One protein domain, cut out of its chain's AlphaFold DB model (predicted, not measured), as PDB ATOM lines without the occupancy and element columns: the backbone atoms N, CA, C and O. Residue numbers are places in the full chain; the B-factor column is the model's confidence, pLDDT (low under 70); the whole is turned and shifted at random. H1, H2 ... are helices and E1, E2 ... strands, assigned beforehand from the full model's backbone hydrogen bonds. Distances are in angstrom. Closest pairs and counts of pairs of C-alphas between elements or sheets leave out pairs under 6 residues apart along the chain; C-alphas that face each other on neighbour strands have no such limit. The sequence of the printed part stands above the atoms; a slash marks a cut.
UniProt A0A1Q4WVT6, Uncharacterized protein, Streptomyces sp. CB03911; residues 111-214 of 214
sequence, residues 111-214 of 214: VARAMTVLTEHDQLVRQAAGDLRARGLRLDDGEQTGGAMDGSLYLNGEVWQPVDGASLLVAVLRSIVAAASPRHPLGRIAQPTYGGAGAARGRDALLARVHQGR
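What this domain is: This is residues 111 to 214 of the 214 residues of an uncharacterized protein of Streptomyces sp. CB03911 (UniProt A0A1Q4WVT6). A long helix, H1, runs along an elongated model; the small hairpin E1 E2 lies beside its later part, and H2 packs on its first part and runs on beyond it, with H3 packed on H2's residues 167 to 172. The 104 printed residues, mostly helix, run H1 E1 E2 H2 H3, with E1 and E2 antiparallel. The whole is only just loose, close to compact: radius of gyration of the C-alphas 15.7 A, spans 51 by 26 by 24 A.

Where its parts are: H1, residues 111 to 134, measures 34.2 A from C-alpha 111 at (-52.302, 35.531, -14.873). E1 is residues 153 to 155, E2 158 to 160. H2, residues 165 to 180, measures 22.6 A; H3, residues 197 to 212, measures 23.1 A and ends at C-alpha 212, (-49.720, 22.839, 0.150).

How they stand to each other: H1 touches H2 with residues 111 to 119 alone, closest C-alphas Leu 118 and Gly 165, 5.3 A, opposite ways at a steep tilt of 42 degrees. The closest C-alphas of H1 and E1 are Ala 129 and Leu 153, 5.2 A. In the hairpin, N 160 and O 153 are within hydrogen-bond range, 2.8 A. H2 touches H3, closest C-alphas Leu 168 and Arg 203, 5.6 A, the same way at a steep tilt of 45 degrees. H1 and H3 are apart. Every O i to N i+4 pair in H1, H2 and H3 is within hydrogen-bond range.

The domain as a whole: The C-alphas of Arg 135 and Arg 183, the two farthest apart, are 51.9 A apart. The printed part has no cut; the links H1 to E1 and H2 to H3 are long. pLDDT is under 70 at residues 189 to 200, 202, 206, 213 and 214.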
ATOM      1  N   VAL A 111     -52.340  36.617 -13.884       93.00
ATOM      2  CA  VAL A 111     -52.302  35.531 -14.873       93.00
ATOM      3  C   VAL A 111     -51.232  35.789 -15.934       93.00
ATOM      4  O   VAL A 111     -50.445  34.891 -16.223       93.00
ATOM      5  N   ALA A 112     -51.137  37.012 -16.460       94.62
ATOM      6  CA  ALA A 112     -50.099  37.388 -17.419       94.62
ATOM      7  C   ALA A 112     -48.689  37.219 -16.829       94.62
ATOM      8  O   ALA A 112     -47.825  36.611 -17.455       94.62
ATOM      9  N   ARG A 113     -48.472  37.677 -15.587       95.38
ATOM     10  CA  ARG A 113     -47.199  37.477 -14.875       95.38
ATOM     11  C   ARG A 113     -46.883  35.999 -14.652       95.38
ATOM     12  O   ARG A 113     -45.748  35.585 -14.868       95.38
ATOM     13  N   ALA A 114     -47.877  35.202 -14.261       92.44
ATOM     14  CA  ALA A 114     -47.706  33.763 -14.091       92.44
ATOM     15  C   ALA A 114     -47.327  33.078 -15.413       92.44
ATOM     16  O   ALA A 114     -46.430  32.241 -15.421       92.44
ATOM     17  N   MET A 115     -47.948  33.465 -16.533       94.06
ATOM     18  CA  MET A 115     -47.602  32.949 -17.863       94.06
ATOM     19  C   MET A 115     -46.147  33.228 -18.239       94.06
ATOM     20  O   MET A 115     -45.478  32.323 -18.737       94.06
ATOM     21  N   THR A 116     -45.641  34.436 -17.972       95.88
ATOM     22  CA  THR A 116     -44.231  34.775 -18.221       95.88
ATOM     23  C   THR A 116     -43.298  33.861 -17.429       95.88
ATOM     24  O   THR A 116     -42.466  33.187 -18.026       95.88
ATOM     25  N   VAL A 117     -43.500  33.747 -16.111       95.81
ATOM     26  CA  VAL A 117     -42.651  32.918 -15.235       95.81
ATOM     27  C   VAL A 117     -42.711  31.434 -15.615       95.81
ATOM     28  O   VAL A 117     -41.690  30.749 -15.625       95.81
ATOM     29  N   LEU A 118     -43.895  30.917 -15.957       92.50
ATOM     30  CA  LEU A 118     -44.058  29.524 -16.386       92.50
ATOM     31  C   LEU A 118     -43.379  29.260 -17.736       92.50
ATOM     32  O   LEU A 118     -42.795  28.195 -17.921       92.50
ATOM     33  N   THR A 119     -43.408  30.232 -18.650       92.75
ATOM     34  CA  THR A 119     -42.708  30.143 -19.941       92.75
ATOM     35  C   THR A 119     -41.193  30.154 -19.749       92.75
ATOM     36  O   THR A 119     -40.500  29.335 -20.345       92.75
ATOM     37  N   GLU A 120     -40.675  31.038 -18.891       94.81
ATOM     38  CA  GLU A 120     -39.249  31.085 -18.542       94.81
ATOM     39  C   GLU A 120     -38.784  29.764 -17.912       94.81
ATOM     40  O   GLU A 120     -37.731  29.240 -18.274       94.81
ATOM     41  N   HIS A 121     -39.592  29.179 -17.021       92.44
ATOM     42  CA  HIS A 121     -39.310  27.870 -16.434       92.44
ATOM     43  C   HIS A 121     -39.276  26.751 -17.486       92.44
ATOM     44  O   HIS A 121     -38.320  25.978 -17.519       92.44
ATOM     45  N   ASP A 122     -40.286  26.671 -18.359       92.75
ATOM     46  CA  ASP A 122     -40.342  25.672 -19.434       92.75
ATOM     47  C   ASP A 122     -39.119  25.776 -20.360       92.75
ATOM     48  O   ASP A 122     -38.467  24.768 -20.644       92.75
ATOM     49  N   GLN A 123     -38.748  26.997 -20.759       95.06
ATOM     50  CA  GLN A 123     -37.559  27.254 -21.574       95.06
ATOM     51  C   GLN A 123     -36.274  26.815 -20.871       95.06
ATOM     52  O   GLN A 123     -35.456  26.130 -21.485       95.06
ATOM     53  N   LEU A 124     -36.114  27.154 -19.588       96.38
ATOM     54  CA  LEU A 124     -34.940  26.779 -18.802       96.38
ATOM     55  C   LEU A 124     -34.795  25.255 -18.692       96.38
ATOM     56  O   LEU A 124     -33.707  24.724 -18.916       96.38
ATOM     57  N   VAL A 125     -35.888  24.544 -18.390       94.25
ATOM     58  CA  VAL A 125     -35.888  23.077 -18.288       94.25
ATOM     59  C   VAL A 125     -35.538  22.447 -19.638       94.25
ATOM     60  O   VAL A 125     -34.660  21.587 -19.707       94.25
ATOM     61  N   ARG A 126     -36.145  22.914 -20.735       94.06
ATOM     62  CA  ARG A 126     -35.852  22.394 -22.081       94.06
ATOM     63  C   ARG A 126     -34.420  22.666 -22.522       94.06
ATOM     64  O   ARG A 126     -33.801  21.787 -23.120       94.06
ATOM     65  N   GLN A 127     -33.897  23.857 -22.236       96.44
ATOM     66  CA  GLN A 127     -32.519  24.218 -22.556       96.44
ATOM     67  C   GLN A 127     -31.540  23.320 -21.797       96.44
ATOM     68  O   GLN A 127     -30.680  22.699 -22.418       96.44
ATOM     69  N   ALA A 128     -31.726  23.163 -20.484       96.06
ATOM     70  CA  ALA A 128     -30.886  22.293 -19.667       96.06
ATOM     71  C   ALA A 128     -30.962  20.818 -20.112       96.06
ATOM     72  O   ALA A 128     -29.935  20.141 -20.186       96.06
ATOM     73  N   ALA A 129     -32.150  20.322 -20.477       94.69
ATOM     74  CA  ALA A 129     -32.310  18.980 -21.038       94.69
ATOM     75  C   ALA A 129     -31.565  18.823 -22.378       94.69
ATOM     76  O   ALA A 129     -30.912  17.803 -22.612       94.69
ATOM     77  N   GLY A 130     -31.629  19.835 -23.250       94.50
ATOM     78  CA  GLY A 130     -30.882  19.885 -24.506       94.50
ATOM     79  C   GLY A 130     -29.366  19.869 -24.297       94.50
ATOM     80  O   GLY A 130     -28.671  19.090 -24.951       94.50
ATOM     81  N   ASP A 131     -28.869  20.653 -23.340       96.44
ATOM     82  CA  ASP A 131     -27.445  20.733 -22.996       96.44
ATOM     83  C   ASP A 131     -26.904  19.403 -22.453       96.44
ATOM     84  O   ASP A 131     -25.818  18.969 -22.848       96.44
ATOM     85  N   LEU A 132     -27.662  18.719 -21.586       94.31
ATOM     86  CA  LEU A 132     -27.307  17.380 -21.095       94.31
ATOM     87  C   LEU A 132     -27.214  16.377 -22.250       94.31
ATOM     88  O   LEU A 132     -26.225  15.655 -22.378       94.31
ATOM     89  N   ARG A 133     -28.192  16.397 -23.159       94.31
ATOM     90  CA  ARG A 133     -28.204  15.506 -24.325       94.31
ATOM     91  C   ARG A 133     -27.075  15.787 -25.308       94.31
ATOM     92  O   ARG A 133     -26.519  14.839 -25.863       94.31
ATOM     93  N   ALA A 134     -26.722  17.054 -25.520       94.69
ATOM     94  CA  ALA A 134     -25.591  17.444 -26.362       94.69
ATOM     95  C   ALA A 134     -24.251  16.930 -25.806       94.69
ATOM     96  O   ALA A 134     -23.323  16.677 -26.569       94.69
ATOM     97  N   ARG A 135     -24.171  16.716 -24.486       94.75
ATOM     98  CA  ARG A 135     -23.019  16.117 -23.791       94.75
ATOM     99  C   ARG A 135     -23.057  14.587 -23.736       94.75
ATOM    100  O   ARG A 135     -22.163  13.990 -23.148       94.75
ATOM    101  N   GLY A 136     -24.066  13.956 -24.337       93.94
ATOM    102  CA  GLY A 136     -24.235  12.502 -24.346       93.94
ATOM    103  C   GLY A 136     -24.987  11.930 -23.142       93.94
ATOM    104  O   GLY A 136     -25.188  10.726 -23.117       93.94
ATOM    105  N   LEU A 137     -25.449  12.761 -22.200       92.50
ATOM    106  CA  LEU A 137     -26.185  12.324 -21.005       92.50
ATOM    107  C   LEU A 137     -27.681  12.225 -21.323       92.50
ATOM    108  O   LEU A 137     -28.412  13.229 -21.297       92.50
ATOM    109  N   ARG A 138     -28.140  11.028 -21.691       91.69
ATOM    110  CA  ARG A 138     -29.531  10.775 -22.091       91.69
ATOM    111  C   ARG A 138     -30.263  10.009 -21.003       91.69
ATOM    112  O   ARG A 138     -29.773   9.021 -20.473       91.69
ATOM    113  N   LEU A 139     -31.489  10.440 -20.718       86.25
ATOM    114  CA  LEU A 139     -32.303   9.806 -19.680       86.25
ATOM    115  C   LEU A 139     -32.704   8.358 -20.029       86.25
ATOM    116  O   LEU A 139     -32.921   7.541 -19.136       86.25
ATOM    117  N   ASP A 140     -32.764   8.032 -21.322       80.19
ATOM    118  CA  ASP A 140     -33.146   6.707 -21.826       80.19
ATOM    119  C   ASP A 140     -32.079   5.627 -21.545       80.19
ATOM    120  O   ASP A 140     -32.387   4.437 -21.593       80.19
ATOM    121  N   ASP A 141     -30.853   6.032 -21.192       78.69
ATOM    122  CA  ASP A 141     -29.721   5.133 -20.926       78.69
ATOM    123  C   ASP A 141     -29.708   4.609 -19.470       78.69
ATOM    124  O   ASP A 141     -28.785   3.911 -19.049       78.69
ATOM    125  N   GLY A 142     -30.748   4.919 -18.680       70.38
ATOM    126  CA  GLY A 142     -30.876   4.497 -17.277       70.38
ATOM    127  C   GLY A 142     -30.008   5.300 -16.301       70.38
ATOM    128  O   GLY A 142     -29.821   4.889 -15.154       70.38
ATOM    129  N   GLU A 143     -29.469   6.435 -16.747       74.19
ATOM    130  CA  GLU A 143     -28.553   7.271 -15.976       74.19
ATOM    131  C   GLU A 143     -29.268   8.095 -14.891       74.19
ATOM    132  O   GLU A 143     -30.376   8.602 -15.068       74.19
ATOM    133  N   GLN A 144     -28.581   8.300 -13.759       82.62
ATOM    134  CA  GLN A 144     -29.043   9.161 -12.657       82.62
ATOM    135  C   GLN A 144     -28.868  10.661 -12.942       82.62
ATOM    136  O   GLN A 144     -29.025  11.490 -12.046       82.62
ATOM    137  N   THR A 145     -28.513  11.044 -14.166       89.69
ATOM    138  CA  THR A 145     -28.520  12.429 -14.645       89.69
ATOM    139  C   THR A 145     -28.623  12.407 -16.160       89.69
ATOM    140  O   THR A 145     -27.812  11.765 -16.810       89.69
ATOM    141  N   GLY A 146     -29.590  13.115 -16.737       92.38
ATOM    142  CA  GLY A 146     -29.752  13.123 -18.189       92.38
ATOM    143  C   GLY A 146     -30.964  13.909 -18.659       92.38
ATOM    144  O   GLY A 146     -31.884  14.188 -17.888       92.38
ATOM    145  N   GLY A 147     -30.951  14.281 -19.938       92.50
ATOM    146  CA  GLY A 147     -32.082  14.922 -20.607       92.50
ATOM    147  C   GLY A 147     -32.855  13.935 -21.482       92.50
ATOM    148  O   GLY A 147     -32.262  13.080 -22.143       92.50
ATOM    149  N   ALA A 148     -34.176  14.068 -21.518       90.62
ATOM    150  CA  ALA A 148     -35.076  13.283 -22.354       90.62
ATOM    151  C   ALA A 148     -35.451  14.017 -23.658       90.62
ATOM    152  O   ALA A 148     -35.223  15.219 -23.833       90.62
ATOM    153  N   MET A 149     -36.041  13.284 -24.607       88.19
ATOM    154  CA  MET A 149     -36.504  13.834 -25.893       88.19
ATOM    155  C   MET A 149     -37.673  14.815 -25.758       88.19
ATOM    156  O   MET A 149     -37.786  15.737 -26.562       88.19
ATOM    157  N   ASP A 150     -38.517  14.641 -24.743       86.94
ATOM    158  CA  ASP A 150     -39.681  15.495 -24.478       86.94
ATOM    159  C   ASP A 150     -39.322  16.832 -23.798       86.94
ATOM    160  O   ASP A 150     -40.182  17.707 -23.640       86.94
ATOM    161  N   GLY A 151     -38.043  17.011 -23.451       89.62
ATOM    162  CA  GLY A 151     -37.507  18.179 -22.762       89.62
ATOM    163  C   GLY A 151     -37.472  18.046 -21.241       89.62
ATOM    164  O   GLY A 151     -37.059  18.996 -20.590       89.62
ATOM    165  N   SER A 152     -37.891  16.915 -20.664       92.06
ATOM    166  CA  SER A 152     -37.677  16.641 -19.239       92.06
ATOM    167  C   SER A 152     -36.219  16.300 -18.941       92.06
ATOM    168  O   SER A 152     -35.463  15.898 -19.826       92.06
ATOM    169  N   LEU A 153     -35.805  16.488 -17.692       93.69
ATOM    170  CA  LEU A 153     -34.475  16.106 -17.231       93.69
ATOM    171  C   LEU A 153     -34.529  15.529 -15.822       93.69
ATOM    172  O   LEU A 153     -35.408  15.859 -15.027       93.69
ATOM    173  N   TYR A 154     -33.558  14.682 -15.514       93.06
ATOM    174  CA  TYR A 154     -33.285  14.237 -14.156       93.06
ATOM    175  C   TYR A 154     -31.937  14.799 -13.731       93.06
ATOM    176  O   TYR A 154     -30.944  14.636 -14.441       93.06
ATOM    177  N   LEU A 155     -31.913  15.500 -12.603       92.25
ATOM    178  CA  LEU A 155     -30.721  16.162 -12.091       92.25
ATOM    179  C   LEU A 155     -30.768  16.168 -10.565       92.25
ATOM    180  O   LEU A 155     -31.772  16.567  -9.976       92.25
ATOM    181  N   ASN A 156     -29.674  15.741  -9.930       89.31
ATOM    182  CA  ASN A 156     -29.521  15.708  -8.470       89.31
ATOM    183  C   ASN A 156     -30.643  14.953  -7.736       89.31
ATOM    184  O   ASN A 156     -31.103  15.381  -6.681       89.31
ATOM    185  N   GLY A 157     -31.102  13.830  -8.289       88.62
ATOM    186  CA  GLY A 157     -32.151  13.030  -7.659       88.62
ATOM    187  C   GLY A 157     -33.584  13.510  -7.933       88.62
ATOM    188  O   GLY A 157     -34.529  12.815  -7.558       88.62
ATOM    189  N   GLU A 158     -33.765  14.661  -8.591       91.62
ATOM    190  CA  GLU A 158     -35.073  15.263  -8.876       91.62
ATOM    191  C   GLU A 158     -35.403  15.208 -10.374       91.62
ATOM    192  O   GLU A 158     -34.549  15.423 -11.239       91.62
ATOM    193  N   VAL A 159     -36.670  14.914 -10.679       91.00
ATOM    194  CA  VAL A 159     -37.221  14.967 -12.038       91.00
ATOM    195  C   VAL A 159     -37.780  16.366 -12.279       91.00
ATOM    196  O   VAL A 159     -38.708  16.794 -11.595       91.00
ATOM    197  N   TRP A 160     -37.277  17.034 -13.309       92.25
ATOM    198  CA  TRP A 160     -37.752  18.329 -13.776       92.25
ATOM    199  C   TRP A 160     -38.489  18.142 -15.095       92.25
ATOM    200  O   TRP A 160     -37.961  17.556 -16.042       92.25
ATOM    201  N   GLN A 161     -39.726  18.620 -15.161       91.19
ATOM    202  CA  GLN A 161     -40.578  18.451 -16.332       91.19
ATOM    203  C   GLN A 161     -40.941  19.801 -16.938       91.19
ATOM    204  O   GLN A 161     -41.207  20.739 -16.187       91.19
ATOM    205  N   PRO A 162     -40.996  19.895 -18.277       89.06
ATOM    206  CA  PRO A 162     -41.564  21.047 -18.950       89.06
ATOM    207  C   PRO A 162     -43.026  21.224 -18.532       89.06
ATOM    208  O   PRO A 162     -43.740  20.246 -18.277       89.06
ATOM    209  N   VAL A 163     -43.478  22.471 -18.476       87.19
ATOM    210  CA  VAL A 163     -44.801  22.821 -17.959       87.19
ATOM    211  C   VAL A 163     -45.547  23.609 -19.015       87.19
ATOM    212  O   VAL A 163     -45.141  24.700 -19.403       87.19
ATOM    213  N   ASP A 164     -46.706  23.094 -19.423       85.69
ATOM    214  CA  ASP A 164     -47.668  23.893 -20.176       85.69
ATOM    215  C   ASP A 164     -48.377  24.861 -19.218       85.69
ATOM    216  O   ASP A 164     -49.339  24.504 -18.525       85.69
ATOM    217  N   GLY A 165     -47.866  26.094 -19.166       84.62
ATOM    218  CA  GLY A 165     -48.373  27.130 -18.273       84.62
ATOM    219  C   GLY A 165     -49.858  27.440 -18.482       84.62
ATOM    220  O   GLY A 165     -50.579  27.651 -17.504       84.62
ATOM    221  N   ALA A 166     -50.353  27.369 -19.722       85.31
ATOM    222  CA  ALA A 166     -51.763  27.602 -20.020       85.31
ATOM    223  C   ALA A 166     -52.641  26.488 -19.431       85.31
ATOM    224  O   ALA A 166     -53.624  26.766 -18.735       85.31
ATOM    225  N   SER A 167     -52.256  25.223 -19.630       84.38
ATOM    226  CA  SER A 167     -52.966  24.079 -19.043       84.38
ATOM    227  C   SER A 167     -52.947  24.088 -17.512       84.38
ATOM    228  O   SER A 167     -53.952  23.738 -16.884       84.38
ATOM    229  N   LEU A 168     -51.839  24.516 -16.894       85.25
ATOM    230  CA  LEU A 168     -51.739  24.659 -15.440       85.25
ATOM    231  C   LEU A 168     -52.706  25.723 -14.905       85.25
ATOM    232  O   LEU A 168     -53.450  25.457 -13.962       85.25
ATOM    233  N   LEU A 169     -52.750  26.902 -15.527       88.12
ATOM    234  CA  LEU A 169     -53.653  27.982 -15.117       88.12
ATOM    235  C   LEU A 169     -55.125  27.605 -15.294       88.12
ATOM    236  O   LEU A 169     -55.943  27.907 -14.423       88.12
ATOM    237  N   VAL A 170     -55.469  26.882 -16.366       88.69
ATOM    238  CA  VAL A 170     -56.817  26.322 -16.544       88.69
ATOM    239  C   VAL A 170     -57.153  25.364 -15.402       88.69
ATOM    240  O   VAL A 170     -58.246  25.447 -14.845       88.69
ATOM    241  N   ALA A 171     -56.237  24.477 -15.013       84.56
ATOM    242  CA  ALA A 171     -56.472  23.553 -13.905       84.56
ATOM    243  C   ALA A 171     -56.684  24.287 -12.566       84.56
ATOM    244  O   ALA A 171     -57.625  23.966 -11.836       84.56
ATOM    245  N   VAL A 172     -55.884  25.323 -12.281       87.62
ATOM    246  CA  VAL A 172     -56.054  26.183 -11.094       87.62
ATOM    247  C   VAL A 172     -57.412  26.889 -11.116       87.62
ATOM    248  O   VAL A 172     -58.144  26.842 -10.124       87.62
ATOM    249  N   LEU A 173     -57.788  27.499 -12.245       89.12
ATOM    250  CA  LEU A 173     -59.074  28.179 -12.396       89.12
ATOM    251  C   LEU A 173     -60.240  27.215 -12.166       89.12
ATOM    252  O   LEU A 173     -61.167  27.538 -11.428       89.12
ATOM    253  N   ARG A 174     -60.187  26.013 -12.748       86.75
ATOM    254  CA  ARG A 174     -61.219  24.986 -12.549       86.75
ATOM    255  C   ARG A 174     -61.341  24.568 -11.088       86.75
ATOM    256  O   ARG A 174     -62.461  24.445 -10.609       86.75
ATOM    257  N   SER A 175     -60.225  24.401 -10.375       85.06
ATOM    258  CA  SER A 175     -60.226  24.093  -8.936       85.06
ATOM    259  C   SER A 175     -60.899  25.201  -8.116       85.06
ATOM    260  O   SER A 175     -61.779  24.925  -7.301       85.06
ATOM    261  N   ILE A 176     -60.558  26.467  -8.386       88.50
ATOM    262  CA  ILE A 176     -61.167  27.629  -7.722       88.50
ATOM    263  C   ILE A 176     -62.671  27.701  -8.022       88.50
ATOM    264  O   ILE A 176     -63.479  27.881  -7.112       88.50
ATOM    265  N   VAL A 177     -63.060  27.518  -9.287       88.38
ATOM    266  CA  VAL A 177     -64.468  27.539  -9.703       88.38
ATOM    267  C   VAL A 177     -65.244  26.368  -9.104       88.38
ATOM    268  O   VAL A 177     -66.366  26.572  -8.657       88.38
ATOM    269  N   ALA A 178     -64.671  25.167  -9.045       85.69
ATOM    270  CA  ALA A 178     -65.305  24.010  -8.419       85.69
ATOM    271  C   ALA A 178     -65.548  24.234  -6.918       85.69
ATOM    272  O   ALA A 178     -66.607  23.862  -6.417       85.69
ATOM    273  N   ALA A 179     -64.610  24.886  -6.219       86.06
ATOM    274  CA  ALA A 179     -64.758  25.236  -4.809       86.06
ATOM    275  C   ALA A 179     -65.826  26.321  -4.574       86.06
ATOM    276  O   ALA A 179     -66.613  26.217  -3.636       86.06
ATOM    277  N   ALA A 180     -65.881  27.348  -5.429       89.00
ATOM    278  CA  ALA A 180     -66.822  28.461  -5.283       89.00
ATOM    279  C   ALA A 180     -68.231  28.154  -5.829       89.00
ATOM    280  O   ALA A 180     -69.228  28.664  -5.321       89.00
ATOM    281  N   SER A 181     -68.328  27.348  -6.887       87.50
ATOM    282  CA  SER A 181     -69.577  27.026  -7.581       87.50
ATOM    283  C   SER A 181     -69.545  25.602  -8.158       87.50
ATOM    284  O   SER A 181     -69.297  25.406  -9.353       87.50
ATOM    285  N   PRO A 182     -69.871  24.579  -7.345       79.62
ATOM    286  CA  PRO A 182     -69.778  23.170  -7.747       79.62
ATOM    287  C   PRO A 182     -70.645  22.784  -8.957       79.62
ATOM    288  O   PRO A 182     -70.391  21.788  -9.630       79.62
ATOM    289  N   ARG A 183     -71.700  23.558  -9.247       86.75
ATOM    290  CA  ARG A 183     -72.603  23.317 -10.385       86.75
ATOM    291  C   ARG A 183     -72.117  23.956 -11.689       86.75
ATOM    292  O   ARG A 183     -72.675  23.644 -12.742       86.75
ATOM    293  N   HIS A 184     -71.111  24.829 -11.630       84.69
ATOM    294  CA  HIS A 184     -70.605  25.552 -12.788       84.69
ATOM    295  C   HIS A 184     -69.952  24.587 -13.798       84.69
ATOM    296  O   HIS A 184     -69.166  23.733 -13.389       84.69
ATOM    297  N   PRO A 185     -70.205  24.713 -15.118       85.19
ATOM    298  CA  PRO A 185     -69.627  23.819 -16.126       85.19
ATOM    299  C   PRO A 185     -68.097  23.742 -16.090       85.19
ATOM    300  O   PRO A 185     -67.546  22.658 -16.233       85.19
ATOM    301  N   LEU A 186     -67.408  24.859 -15.820       80.81
ATOM    302  CA  LEU A 186     -65.944  24.864 -15.649       80.81
ATOM    303  C   LEU A 186     -65.467  24.091 -14.408       80.81
ATOM    304  O   LEU A 186     -64.329  23.645 -14.384       80.81
ATOM    305  N   GLY A 187     -66.312  23.918 -13.388       74.69
ATOM    306  CA  GLY A 187     -65.996  23.090 -12.221       74.69
ATOM    307  C   GLY A 187     -66.165  21.590 -12.483       74.69
ATOM    308  O   GLY A 187     -65.705  20.773 -11.688       74.69
ATOM    309  N   ARG A 188     -66.801  21.203 -13.599       71.81
ATOM    310  CA  ARG A 188     -66.925  19.798 -14.004       71.81
ATOM    311  C   ARG A 188     -65.612  19.356 -14.641       71.81
ATOM    312  O   ARG A 188     -65.135  19.957 -15.602       71.81
ATOM    313  N   ILE A 189     -65.014  18.307 -14.087       60.00
ATOM    314  CA  ILE A 189     -63.705  17.804 -14.503       60.00
ATOM    315  C   ILE A 189     -63.812  17.225 -15.923       60.00
ATOM    316  O   ILE A 189     -64.261  16.099 -16.108       60.00
ATOM    317  N   ALA A 190     -63.373  17.983 -16.926       56.53
ATOM    318  CA  ALA A 190     -62.931  17.429 -18.202       56.53
ATOM    319  C   ALA A 190     -61.408  17.280 -18.132       56.53
ATOM    320  O   ALA A 190     -60.715  18.272 -17.905       56.53
ATOM    321  N   GLN A 191     -60.868  16.070 -18.281       54.38
ATOM    322  CA  GLN A 191     -59.413  15.879 -18.294       54.38
ATOM    323  C   GLN A 191     -58.787  16.731 -19.415       54.38
ATOM    324  O   GLN A 191     -59.258  16.656 -20.551       54.38
ATOM    325  N   PRO A 192     -57.771  17.571 -19.135       52.94
ATOM    326  CA  PRO A 192     -57.040  18.251 -20.196       52.94
ATOM    327  C   PRO A 192     -56.318  17.198 -21.045       52.94
ATOM    328  O   PRO A 192     -55.492  16.456 -20.521       52.94
ATOM    329  N   THR A 193     -56.646  17.125 -22.333       52.19
ATOM    330  CA  THR A 193     -56.065  16.195 -23.319       52.19
ATOM    331  C   THR A 193     -54.804  16.733 -24.001       52.19
ATOM    332  O   THR A 193     -54.328  16.123 -24.955       52.19
ATOM    333  N   TYR A 194     -54.253  17.864 -23.547       46.25
ATOM    334  CA  TYR A 194     -53.117  18.513 -24.204       46.25
ATOM    335  C   TYR A 194     -51.845  18.464 -23.352       46.25
ATOM    336  O   TYR A 194     -51.886  18.703 -22.146       46.25
ATOM    337  N   GLY A 195     -50.727  18.141 -24.010       53.84
ATOM    338  CA  GLY A 195     -49.439  17.838 -23.386       53.84
ATOM    339  C   GLY A 195     -49.335  16.353 -23.033       53.84
ATOM    340  O   GLY A 195     -50.112  15.848 -22.230       53.84
ATOM    341  N   GLY A 196     -48.395  15.631 -23.657       60.47
ATOM    342  CA  GLY A 196     -48.169  14.203 -23.400       60.47
ATOM    343  C   GLY A 196     -47.877  13.875 -21.925       60.47
ATOM    344  O   GLY A 196     -47.823  14.754 -21.067       60.47
ATOM    345  N   ALA A 197     -47.647  12.595 -21.612       61.72
ATOM    346  CA  ALA A 197     -47.537  12.101 -20.231       61.72
ATOM    347  C   ALA A 197     -46.545  12.878 -19.332       61.72
ATOM    348  O   ALA A 197     -46.791  12.998 -18.131       61.72
ATOM    349  N   GLY A 198     -45.461  13.431 -19.892       60.09
ATOM    350  CA  GLY A 198     -44.504  14.277 -19.167       60.09
ATOM    351  C   GLY A 198     -45.076  15.633 -18.730       60.09
ATOM    352  O   GLY A 198     -44.915  16.022 -17.577       60.09
ATOM    353  N   ALA A 199     -45.825  16.318 -19.599       61.72
ATOM    354  CA  ALA A 199     -46.440  17.613 -19.285       61.72
ATOM    355  C   ALA A 199     -47.582  17.484 -18.258       61.72
ATOM    356  O   ALA A 199     -47.766  18.357 -17.408       61.72
ATOM    357  N   ALA A 200     -48.324  16.371 -18.296       67.06
ATOM    358  CA  ALA A 200     -49.362  16.072 -17.310       67.06
ATOM    359  C   ALA A 200     -48.783  15.893 -15.895       67.06
ATOM    360  O   ALA A 200     -49.315  16.458 -14.942       67.06
ATOM    361  N   ARG A 201     -47.661  15.174 -15.760       70.69
ATOM    362  CA  ARG A 201     -46.975  14.984 -14.471       70.69
ATOM    363  C   ARG A 201     -46.410  16.302 -13.919       70.69
ATOM    364  O   ARG A 201     -46.570  16.563 -12.728       70.69
ATOM    365  N   GLY A 202     -45.838  17.153 -14.777       67.50
ATOM    366  CA  GLY A 202     -45.272  18.443 -14.365       67.50
ATOM    367  C   GLY A 202     -46.350  19.392 -13.846       67.50
ATOM    368  O   GLY A 202     -46.201  20.011 -12.790       67.50
ATOM    369  N   ARG A 203     -47.498  19.429 -14.536       75.44
ATOM    370  CA  ARG A 203     -48.702  20.138 -14.084       75.44
ATOM    371  C   ARG A 203     -49.165  19.650 -12.709       75.44
ATOM    372  O   ARG A 203     -49.395  20.470 -11.824       75.44
ATOM    373  N   ASP A 204     -49.322  18.341 -12.532       77.69
ATOM    374  CA  ASP A 204     -49.882  17.770 -11.302       77.69
ATOM    375  C   ASP A 204     -48.954  18.002 -10.091       77.69
ATOM    376  O   ASP A 204     -49.432  18.324  -9.001       77.69
ATOM    377  N   ALA A 205     -47.631  17.946 -10.287       74.19
ATOM    378  CA  ALA A 205     -46.642  18.275  -9.258       74.19
ATOM    379  C   ALA A 205     -46.713  19.751  -8.818       74.19
ATOM    380  O   ALA A 205     -46.667  20.050  -7.620       74.19
ATOM    381  N   LEU A 206     -46.876  20.682  -9.767       68.88
ATOM    382  CA  LEU A 206     -47.049  22.103  -9.452       68.88
ATOM    383  C   LEU A 206     -48.376  22.385  -8.744       68.88
ATOM    384  O   LEU A 206     -48.392  23.135  -7.768       68.88
ATOM    385  N   LEU A 207     -49.475  21.758  -9.175       78.88
ATOM    386  CA  LEU A 207     -50.768  21.876  -8.491       78.88
ATOM    387  C   LEU A 207     -50.683  21.393  -7.042       78.88
ATOM    388  O   LEU A 207     -51.176  22.075  -6.144       78.88
ATOM    389  N   ALA A 208     -50.017  20.263  -6.792       79.44
ATOM    390  CA  ALA A 208     -49.819  19.753  -5.439       79.44
ATOM    391  C   ALA A 208     -49.075  20.762  -4.543       79.44
ATOM    392  O   ALA A 208     -49.514  21.014  -3.421       79.44
ATOM    393  N   ARG A 209     -48.011  21.405  -5.050       74.12
ATOM    394  CA  ARG A 209     -47.281  22.457  -4.313       74.12
ATOM    395  C   ARG A 209     -48.142  23.699  -4.059       74.12
ATOM    396  O   ARG A 209     -48.128  24.230  -2.952       74.12
ATOM    397  N   VAL A 210     -48.939  24.136  -5.039       72.12
ATOM    398  CA  VAL A 210     -49.883  25.260  -4.868       72.12
ATOM    399  C   VAL A 210     -50.922  24.960  -3.786       72.12
ATOM    400  O   VAL A 210     -51.291  25.854  -3.029       72.12
ATOM    401  N   HIS A 211     -51.387  23.714  -3.686       74.81
ATOM    402  CA  HIS A 211     -52.342  23.303  -2.657       74.81
ATOM    403  C   HIS A 211     -51.730  23.185  -1.254       74.81
ATOM    404  O   HIS A 211     -52.449  23.398  -0.286       74.81
ATOM    405  N   GLN A 212     -50.434  22.889  -1.135       73.94
ATOM    406  CA  GLN A 212     -49.720  22.839   0.150       73.94
ATOM    407  C   GLN A 212     -49.370  24.227   0.711       73.94
ATOM    408  O   GLN A 212     -49.133  24.356   1.906       73.94
ATOM    409  N   GLY A 213     -49.310  25.254  -0.144       58.62
ATOM    410  CA  GLY A 213     -48.993  26.635   0.242       58.62
ATOM    411  C   GLY A 213     -50.202  27.524   0.563       58.62
ATOM    412  O   GLY A 213     -50.024  28.734   0.692       58.62
ATOM    413  N   ARG A 214     -51.414  26.961   0.629       50.81
ATOM    414  CA  ARG A 214     -52.649  27.643   1.054       50.81
ATOM    415  C   ARG A 214     -53.011  27.242   2.475       50.81
ATOM    416  O   ARG A 214     -53.534  28.122   3.188       50.81
TER     417      ARG A 214